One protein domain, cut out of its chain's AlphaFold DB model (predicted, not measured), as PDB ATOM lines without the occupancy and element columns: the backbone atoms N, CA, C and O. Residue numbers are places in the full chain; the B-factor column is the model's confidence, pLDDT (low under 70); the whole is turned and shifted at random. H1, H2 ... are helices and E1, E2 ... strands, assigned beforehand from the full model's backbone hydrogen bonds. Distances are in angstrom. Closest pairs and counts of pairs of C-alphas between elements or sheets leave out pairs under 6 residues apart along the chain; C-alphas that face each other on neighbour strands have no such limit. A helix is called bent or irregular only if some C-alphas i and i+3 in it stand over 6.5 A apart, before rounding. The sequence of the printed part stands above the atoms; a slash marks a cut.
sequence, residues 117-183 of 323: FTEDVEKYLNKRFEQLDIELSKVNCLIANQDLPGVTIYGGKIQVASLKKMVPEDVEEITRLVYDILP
ATOM      1  N   PHE A 117      -6.054  22.281  46.412       71.88
ATOM      2  CA  PHE A 117      -5.581  21.324  47.404       71.88
ATOM      3  C   PHE A 117      -6.717  20.578  48.106       71.88
ATOM      4  O   PHE A 117      -7.879  20.968  48.061       71.88
ATOM      5  N   THR A 118      -6.359  19.465  48.749       68.69
ATOM      6  CA  THR A 118      -7.296  18.553  49.411       68.69
ATOM      7  C   THR A 118      -8.062  19.243  50.540       68.69
ATOM      8  O   THR A 118      -7.449  19.878  51.392       68.69
ATOM      9  N   GLU A 119      -9.380  19.034  50.607       70.19
ATOM     10  CA  GLU A 119     -10.237  19.526  51.705       70.19
ATOM     11  C   GLU A 119      -9.922  18.878  53.068       70.19
ATOM     12  O   GLU A 119     -10.351  19.353  54.116       70.19
ATOM     13  N   ASP A 120      -9.173  17.777  53.051       83.25
ATOM     14  CA  ASP A 120      -8.713  17.065  54.234       83.25
ATOM     15  C   ASP A 120      -7.421  17.709  54.762       83.25
ATOM     16  O   ASP A 120      -6.358  17.629  54.135       83.25
ATOM     17  N   VAL A 121      -7.544  18.367  55.919       86.50
ATOM     18  CA  VAL A 121      -6.456  19.092  56.585       86.50
ATOM     19  C   VAL A 121      -5.306  18.157  56.944       86.50
ATOM     20  O   VAL A 121      -4.150  18.523  56.740       86.50
ATOM     21  N   GLU A 122      -5.590  16.951  57.435       91.56
ATOM     22  CA  GLU A 122      -4.540  16.007  57.831       91.56
ATOM     23  C   GLU A 122      -3.760  15.529  56.608       91.56
ATOM     24  O   GLU A 122      -2.530  15.553  56.609       91.56
ATOM     25  N   LYS A 123      -4.457  15.186  55.518       88.06
ATOM     26  CA  LYS A 123      -3.794  14.814  54.255       88.06
ATOM     27  C   LYS A 123      -2.977  15.960  53.672       88.06
ATOM     28  O   LYS A 123      -1.871  15.728  53.185       88.06
ATOM     29  N   TYR A 124      -3.499  17.185  53.724       87.44
ATOM     30  CA  TYR A 124      -2.771  18.367  53.272       87.44
ATOM     31  C   TYR A 124      -1.484  18.568  54.076       87.44
ATOM     32  O   TYR A 124      -0.413  18.736  53.492       87.44
ATOM     33  N   LEU A 125      -1.583  18.523  55.408       92.31
ATOM     34  CA  LEU A 125      -0.444  18.705  56.303       92.31
ATOM     35  C   LEU A 125       0.597  17.607  56.105       92.31
ATOM     36  O   LEU A 125       1.767  17.933  55.931       92.31
ATOM     37  N   ASN A 126       0.183  16.341  56.033       94.06
ATOM     38  CA  ASN A 126       1.096  15.224  55.787       94.06
ATOM     39  C   ASN A 126       1.855  15.405  54.466       94.06
ATOM     40  O   ASN A 126       3.078  15.324  54.452       94.06
ATOM     41  N   LYS A 127       1.163  15.783  53.382       91.38
ATOM     42  CA  LYS A 127       1.809  16.085  52.094       91.38
ATOM     43  C   LYS A 127       2.819  17.236  52.201       91.38
ATOM     44  O   LYS A 127       3.865  17.201  51.556       91.38
ATOM     45  N   ARG A 128       2.517  18.277  52.984       93.38
ATOM     46  CA  ARG A 128       3.442  19.401  53.211       93.38
ATOM     47  C   ARG A 128       4.643  19.002  54.062       93.38
ATOM     48  O   ARG A 128       5.739  19.454  53.748       93.38
ATOM     49  N   PHE A 129       4.457  18.161  55.076       95.88
ATOM     50  CA  PHE A 129       5.554  17.620  55.879       95.88
ATOM     51  C   PHE A 129       6.467  16.719  55.050       95.88
ATOM     52  O   PHE A 129       7.675  16.915  55.076       95.88
ATOM     53  N   GLU A 130       5.911  15.824  54.233       96.38
ATOM     54  CA  GLU A 130       6.702  14.999  53.310       96.38
ATOM     55  C   GLU A 130       7.516  15.862  52.337       96.38
ATOM     56  O   GLU A 130       8.711  15.640  52.147       96.38
ATOM     57  N   GLN A 131       6.897  16.892  51.748       95.75
ATOM     58  CA  GLN A 131       7.600  17.823  50.864       95.75
ATOM     59  C   GLN A 131       8.709  18.587  51.604       95.75
ATOM     60  O   GLN A 131       9.797  18.772  51.059       95.75
ATOM     61  N   LEU A 132       8.443  19.020  52.838       96.69
ATOM     62  CA  LEU A 132       9.427  19.690  53.683       96.69
ATOM     63  C   LEU A 132      10.614  18.768  53.982       96.69
ATOM     64  O   LEU A 132      11.752  19.200  53.828       96.69
ATOM     65  N   ASP A 133      10.368  17.511  54.348       97.31
ATOM     66  CA  ASP A 133      11.417  16.529  54.636       97.31
ATOM     67  C   ASP A 133      12.286  16.243  53.406       97.31
ATOM     68  O   ASP A 133      13.514  16.154  53.522       97.31
ATOM     69  N   ILE A 134      11.682  16.160  52.216       97.00
ATOM     70  CA  ILE A 134      12.409  16.004  50.947       97.00
ATOM     71  C   ILE A 134      13.324  17.209  50.698       97.00
ATOM     72  O   ILE A 134      14.520  17.031  50.442       97.00
ATOM     73  N   GLU A 135      12.799  18.433  50.788       95.69
ATOM     74  CA  GLU A 135      13.589  19.644  50.535       95.69
ATOM     75  C   GLU A 135      14.667  19.859  51.606       95.69
ATOM     76  O   GLU A 135      15.801  20.207  51.272       95.69
ATOM     77  N   LEU A 136      14.379  19.576  52.880       93.94
ATOM     78  CA  LEU A 136      15.375  19.621  53.956       93.94
ATOM     79  C   LEU A 136      16.484  18.592  53.737       93.94
ATOM     80  O   LEU A 136      17.661  18.920  53.889       93.94
ATOM     81  N   SER A 137      16.138  17.369  53.335       95.31
ATOM     82  CA  SER A 137      17.122  16.326  53.016       95.31
ATOM     83  C   SER A 137      18.017  16.740  51.849       95.31
ATOM     84  O   SER A 137      19.237  16.562  51.900       95.31
ATOM     85  N   LYS A 138      17.436  17.362  50.817       93.62
ATOM     86  CA  LYS A 138      18.172  17.909  49.674       93.62
ATOM     87  C   LYS A 138      19.114  19.039  50.092       93.62
ATOM     88  O   LYS A 138      20.285  19.013  49.719       93.62
ATOM     89  N   VAL A 139      18.640  19.995  50.892       90.50
ATOM     90  CA  VAL A 139      19.464  21.091  51.427       90.50
ATOM     91  C   VAL A 139      20.603  20.547  52.290       90.50
ATOM     92  O   VAL A 139      21.744  20.963  52.105       90.50
ATOM     93  N   ASN A 140      20.336  19.576  53.167       89.81
ATOM     94  CA  ASN A 140      21.360  18.927  53.990       89.81
ATOM     95  C   ASN A 140      22.446  18.257  53.136       89.81
ATOM     96  O   ASN A 140      23.629  18.404  53.433       89.81
ATOM     97  N   CYS A 141      22.059  17.568  52.058       91.12
ATOM     98  CA  CYS A 141      22.998  16.955  51.117       91.12
ATOM     99  C   CYS A 141      23.870  18.008  50.411       91.12
ATOM    100  O   CYS A 141      25.094  17.897  50.403       91.12
ATOM    101  N   LEU A 142      23.259  19.079  49.893       91.00
ATOM    102  CA  LEU A 142      23.978  20.172  49.226       91.00
ATOM    103  C   LEU A 142      24.937  20.900  50.176       91.00
ATOM    104  O   LEU A 142      26.037  21.273  49.779       91.00
ATOM    105  N   ILE A 143      24.544  21.079  51.436       86.44
ATOM    106  CA  ILE A 143      25.408  21.636  52.480       86.44
ATOM    107  C   ILE A 143      26.595  20.708  52.754       86.44
ATOM    108  O   ILE A 143      27.730  21.180  52.805       86.44
ATOM    109  N   ALA A 144      26.345  19.405  52.928       86.62
ATOM    110  CA  ALA A 144      27.391  18.423  53.210       86.62
ATOM    111  C   ALA A 144      28.437  18.358  52.086       86.62
ATOM    112  O   ALA A 144      29.628  18.221  52.365       86.62
ATOM    113  N   ASN A 145      27.998  18.530  50.838       88.75
ATOM    114  CA  ASN A 145      28.862  18.524  49.660       88.75
ATOM    115  C   ASN A 145      29.461  19.900  49.313       88.75
ATOM    116  O   ASN A 145      30.262  19.985  48.393       88.75
ATOM    117  N   GLN A 146      29.111  20.965  50.047       83.06
ATOM    118  CA  GLN A 146      29.494  22.357  49.740       83.06
ATOM    119  C   GLN A 146      28.998  22.865  48.369       83.06
ATOM    120  O   GLN A 146      29.557  23.803  47.806       83.06
ATOM    121  N   ASP A 147      27.902  22.294  47.869       87.62
ATOM    122  CA  ASP A 147      27.321  22.589  46.553       87.62
ATOM    123  C   ASP A 147      26.214  23.654  46.604       87.62
ATOM    124  O   ASP A 147      25.654  24.025  45.571       87.62
ATOM    125  N   LEU A 148      25.845  24.138  47.796       84.50
ATOM    126  CA  LEU A 148      24.761  25.107  47.952       84.50
ATOM    127  C   LEU A 148      25.265  26.542  47.670       84.50
ATOM    128  O   LEU A 148      26.012  27.104  48.477       84.50
ATOM    129  N   PRO A 149      24.863  27.177  46.552       82.44
ATOM    130  CA  PRO A 149      25.425  28.456  46.139       82.44
ATOM    131  C   PRO A 149      25.019  29.582  47.091       82.44
ATOM    132  O   PRO A 149      23.853  29.731  47.455       82.44
ATOM    133  N   GLY A 150      25.992  30.412  47.465       81.62
ATOM    134  CA  GLY A 150      25.753  31.578  48.318       81.62
ATOM    135  C   GLY A 150      25.399  31.237  49.766       81.62
ATOM    136  O   GLY A 150      24.936  32.121  50.477       81.62
ATOM    137  N   VAL A 151      25.613  30.001  50.223       84.94
ATOM    138  CA  VAL A 151      25.365  29.601  51.613       84.94
ATOM    139  C   VAL A 151      26.666  29.164  52.276       84.94
ATOM    140  O   VAL A 151      27.425  28.376  51.722       84.94
ATOM    141  N   THR A 152      26.928  29.668  53.480       83.38
ATOM    142  CA  THR A 152      28.085  29.274  54.296       83.38
ATOM    143  C   THR A 152      27.640  28.898  55.703       83.38
ATOM    144  O   THR A 152      26.680  29.457  56.230       83.38
ATOM    145  N   ILE A 153      28.328  27.939  56.325       82.81
ATOM    146  CA  ILE A 153      28.096  27.579  57.726       82.81
ATOM    147  C   ILE A 153      29.251  28.112  58.560       82.81
ATOM    148  O   ILE A 153      30.398  27.710  58.377       82.81
ATOM    149  N   TYR A 154      28.940  28.997  59.501       79.12
ATOM    150  CA  TYR A 154      29.916  29.572  60.418       79.12
ATOM    151  C   TYR A 154      29.367  29.558  61.845       79.12
ATOM    152  O   TYR A 154      28.282  30.079  62.109       79.12
ATOM    153  N   GLY A 155      30.099  28.936  62.776       79.69
ATOM    154  CA  GLY A 155      29.717  28.877  64.193       79.69
ATOM    155  C   GLY A 155      28.357  28.214  64.453       79.69
ATOM    156  O   GLY A 155      27.600  28.688  65.296       79.69
ATOM    157  N   GLY A 156      28.010  27.170  63.689       82.00
ATOM    158  CA  GLY A 156      26.718  26.478  63.798       82.00
ATOM    159  C   GLY A 156      25.525  27.255  63.223       82.00
ATOM    160  O   GLY A 156      24.384  26.851  63.428       82.00
ATOM    161  N   LYS A 157      25.766  28.364  62.512       80.88
ATOM    162  CA  LYS A 157      24.727  29.168  61.857       80.88
ATOM    163  C   LYS A 157      24.874  29.113  60.344       80.88
ATOM    164  O   LYS A 157      25.985  29.190  59.825       80.88
ATOM    165  N   ILE A 158      23.737  29.035  59.657       83.94
ATOM    166  CA  ILE A 158      23.646  29.147  58.201       83.94
ATOM    167  C   ILE A 158      23.619  30.638  57.845       83.94
ATOM    168  O   ILE A 158      22.730  31.369  58.278       83.94
ATOM    169  N   GLN A 159      24.600  31.091  57.073       81.31
ATOM    170  CA  GLN A 159      24.649  32.425  56.486       81.31
ATOM    171  C   GLN A 159      24.306  32.325  55.002       81.31
ATOM    172  O   GLN A 159      25.030  31.693  54.235       81.31
ATOM    173  N   VAL A 160      23.205  32.961  54.608       85.38
ATOM    174  CA  VAL A 160      22.788  33.089  53.209       85.38
ATOM    175  C   VAL A 160      23.258  34.449  52.702       85.38
ATOM    176  O   VAL A 160      22.950  35.480  53.302       85.38
ATOM    177  N   ALA A 161      24.032  34.455  51.622       82.50
ATOM    178  CA  ALA A 161      24.488  35.666  50.960       82.50
ATOM    179  C   ALA A 161      23.285  36.482  50.476       82.50
ATOM    180  O   ALA A 161      22.281  35.925  50.029       82.50
ATOM    181  N   SER A 162      23.380  37.815  50.541       79.25
ATOM    182  CA  SER A 162      22.304  38.648  50.011       79.25
ATOM    183  C   SER A 162      22.160  38.410  48.511       79.25
ATOM    184  O   SER A 162      23.153  38.276  47.789       79.25
ATOM    185  N   LEU A 163      20.920  38.423  48.028       77.31
ATOM    186  CA  LEU A 163      20.654  38.405  46.596       77.31
ATOM    187  C   LEU A 163      21.378  39.589  45.946       77.31
ATOM    188  O   LEU A 163      21.221  40.739  46.367       77.31
ATOM    189  N   LYS A 164      22.204  39.305  44.937       74.12
ATOM    190  CA  LYS A 164      22.778  40.351  44.091       74.12
ATOM    191  C   LYS A 164      21.698  40.814  43.121       74.12
ATOM    192  O   LYS A 164      20.963  39.995  42.573       74.12
ATOM    193  N   LYS A 165      21.596  42.128  42.919       72.12
ATOM    194  CA  LYS A 165      20.699  42.699  41.912       72.12
ATOM    195  C   LYS A 165      21.074  42.121  40.543       72.12
ATOM    196  O   LYS A 165      22.210  42.284  40.111       72.12
ATOM    197  N   MET A 166      20.134  41.454  39.880       74.81
ATOM    198  CA  MET A 166      20.290  40.999  38.494       74.81
ATOM    199  C   MET A 166      19.945  42.155  37.550       74.81
ATOM    200  O   MET A 166      18.910  42.142  36.892       74.81
ATOM    201  N   VAL A 167      20.766  43.202  37.565       77.81
ATOM    202  CA  VAL A 167      20.619  44.353  36.667       77.81
ATOM    203  C   VAL A 167      21.641  44.178  35.542       77.81
ATOM    204  O   VAL A 167      22.828  44.082  35.855       77.81
ATOM    205  N   PRO A 168      21.214  44.070  34.270       85.75
ATOM    206  CA  PRO A 168      22.136  44.041  33.137       85.75
ATOM    207  C   PRO A 168      23.041  45.279  33.121       85.75
ATOM    208  O   PRO A 168      22.582  46.367  33.470       85.75
ATOM    209  N   GLU A 169      24.296  45.127  32.691       81.06
ATOM    210  CA  GLU A 169      25.278  46.229  32.654       81.06
ATOM    211  C   GLU A 169      24.776  47.420  31.810       81.06
ATOM    212  O   GLU A 169      24.916  48.572  32.219       81.06
ATOM    213  N   ASP A 170      24.060  47.146  30.713       84.88
ATOM    214  CA  ASP A 170      23.494  48.157  29.805       84.88
ATOM    215  C   ASP A 170      22.478  49.105  30.479       84.88
ATOM    216  O   ASP A 170      22.232  50.217  30.003       84.88
ATOM    217  N   VAL A 171      21.865  48.696  31.599       88.94
ATOM    218  CA  VAL A 171      20.853  49.511  32.294       88.94
ATOM    219  C   VAL A 171      21.465  50.783  32.872       88.94
ATOM    220  O   VAL A 171      20.791  51.815  32.900       88.94
ATOM    221  N   GLU A 172      22.723  50.749  33.316       86.25
ATOM    222  CA  GLU A 172      23.385  51.941  33.858       86.25
ATOM    223  C   GLU A 172      23.576  53.013  32.778       86.25
ATOM    224  O   GLU A 172      23.276  54.188  33.015       86.25
ATOM    225  N   GLU A 173      23.998  52.611  31.576       90.62
ATOM    226  CA  GLU A 173      24.185  53.524  30.446       90.62
ATOM    227  C   GLU A 173      22.849  54.125  29.992       90.62
ATOM    228  O   GLU A 173      22.731  55.347  29.863       90.62
ATOM    229  N   ILE A 174      21.811  53.296  29.847       91.94
ATOM    230  CA  ILE A 174      20.461  53.761  29.490       91.94
ATOM    231  C   ILE A 174      19.926  54.729  30.550       91.94
ATOM    232  O   ILE A 174      19.402  55.789  30.211       91.94
ATOM    233  N   THR A 175      20.082  54.396  31.833       89.94
ATOM    234  CA  THR A 175      19.628  55.247  32.942       89.94
ATOM    235  C   THR A 175      20.289  56.620  32.866       89.94
ATOM    236  O   THR A 175      19.603  57.638  32.964       89.94
ATOM    237  N   ARG A 176      21.604  56.664  32.631       91.31
ATOM    238  CA  ARG A 176      22.338  57.921  32.466       91.31
ATOM    239  C   ARG A 176      21.811  58.736  31.282       91.31
ATOM    240  O   ARG A 176      21.525  59.915  31.462       91.31
ATOM    241  N   LEU A 177      21.629  58.116  30.114       93.12
ATOM    242  CA  LEU A 177      21.098  58.793  28.924       93.12
ATOM    243  C   LEU A 177      19.698  59.374  29.167       93.12
ATOM    244  O   LEU A 177      19.414  60.489  28.735       93.12
ATOM    245  N   VAL A 178      18.835  58.652  29.889       91.94
ATOM    246  CA  VAL A 178      17.499  59.143  30.264       91.94
ATOM    247  C   VAL A 178      17.605  60.362  31.182       91.94
ATOM    248  O   VAL A 178      16.957  61.376  30.920       91.94
ATOM    249  N   TYR A 179      18.434  60.305  32.229       89.50
ATOM    250  CA  TYR A 179      18.611  61.433  33.151       89.50
ATOM    251  C   TYR A 179      19.256  62.659  32.491       89.50
ATOM    252  O   TYR A 179      18.914  63.777  32.869       89.50
ATOM    253  N   ASP A 180      20.129  62.470  31.499       93.00
ATOM    254  CA  ASP A 180      20.765  63.568  30.756       93.00
ATOM    255  C   ASP A 180      19.755  64.369  29.903       93.00
ATOM    256  O   ASP A 180      19.987  65.546  29.618       93.00
ATOM    257  N   ILE A 181      18.617  63.770  29.527       94.81
ATOM    258  CA  ILE A 181      17.541  64.435  28.765       94.81
ATOM    259  C   ILE A 181      16.562  65.176  29.694       94.81
ATOM    260  O   ILE A 181      15.872  66.104  29.264       94.81
ATOM    261  N   LEU A 182      16.487  64.794  30.972       89.00
ATOM    262  CA  LEU A 182      15.531  65.376  31.910       89.00
ATOM    263  C   LEU A 182      15.965  66.782  32.367       89.00
ATOM    264  O   LEU A 182      17.108  66.987  32.789       89.00
ATOM    265  N   PRO A 183      15.055  67.773  32.349       89.62
ATOM    266  CA  PRO A 183      15.374  69.114  32.810       89.62
ATOM    267  C   PRO A 183      15.604  69.136  34.326       89.62
ATOM    268  O   PRO A 183      14.906  68.482  35.101       89.62
TER     269      PRO A 183
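This is residues 117 to 183 of the 323 residues of the protein "Transposase for transposon" of Bacillus thuringiensis (UniProt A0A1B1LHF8). The model is a wide, open V: one long helix, H1, makes one arm, a small two-stranded hairpin, E1 and E2, sits at the bend, and an outstretched tail leads from there to a second, shorter helix, H2, at the far end of the other arm. There is no shared core; H1 residues 121 to 126 and 128 to 137 stand free, and so do residues 164 to 183, which include H2. The printed part has 67 residues, with two named helices and two named strands in the order H1, E1, E2, H2; the sheet has the order E1 - E2 and is antiparallel, and the class is mostly helix. The whole is extended, with a radius of gyration of the C-alphas of 21.7 A, and flat, spanning 62 by 40 by 18 A.

After residues 117 to 120, H1 runs from Val 121 to Ala 144, 34.0 A from first to last C-alpha, beginning at C-alpha 121 at (-6.456, 19.092, 56.585) and ending at C-alpha 144 at (27.391, 18.423, 53.210). E1 is residues 151 to 154, 9.9 A long, and E2 is residues 157 to 160, 9.7 A long. H2 runs from Asp 170 to Ile 181, 17.4 A long, and ends at C-alpha 181 at (17.541, 64.435, 28.765). Neither helix is bent.

H1 is joined to E1 by a short link of 6 residues, and H1 is apart from E2. E1 and E2 form a hairpin over a tight link of 2 residues. They are antiparallel neighbours, with an angle of 152 degrees between their N-to-C directions. The C-alphas of Val 151 and Val 160 face each other at 4.6 A, and those of Tyr 154 and Lys 157 at 5.4 A. Across the pair, N 152 and O 159 are 2.9 A apart and N 159 and O 152 are 2.8 A apart, both within hydrogen-bond range. A short link of 9 residues joins E2 to H2. H2 is apart from E1 and from H1. In H1 and H2 every O i to N i+4 pair is within hydrogen-bond range.

The two C-alphas farthest apart are those of Glu 122 and Pro 183, at 62.0 A, while the first and last printed C-alphas, of Phe 117 and Pro 183, are 54.2 A apart. The printed part runs from 117 to 183 with no cut, and no link between named elements is long. The mean pLDDT of the printed part is 86.8, and one residue, Thr 118, is under 70.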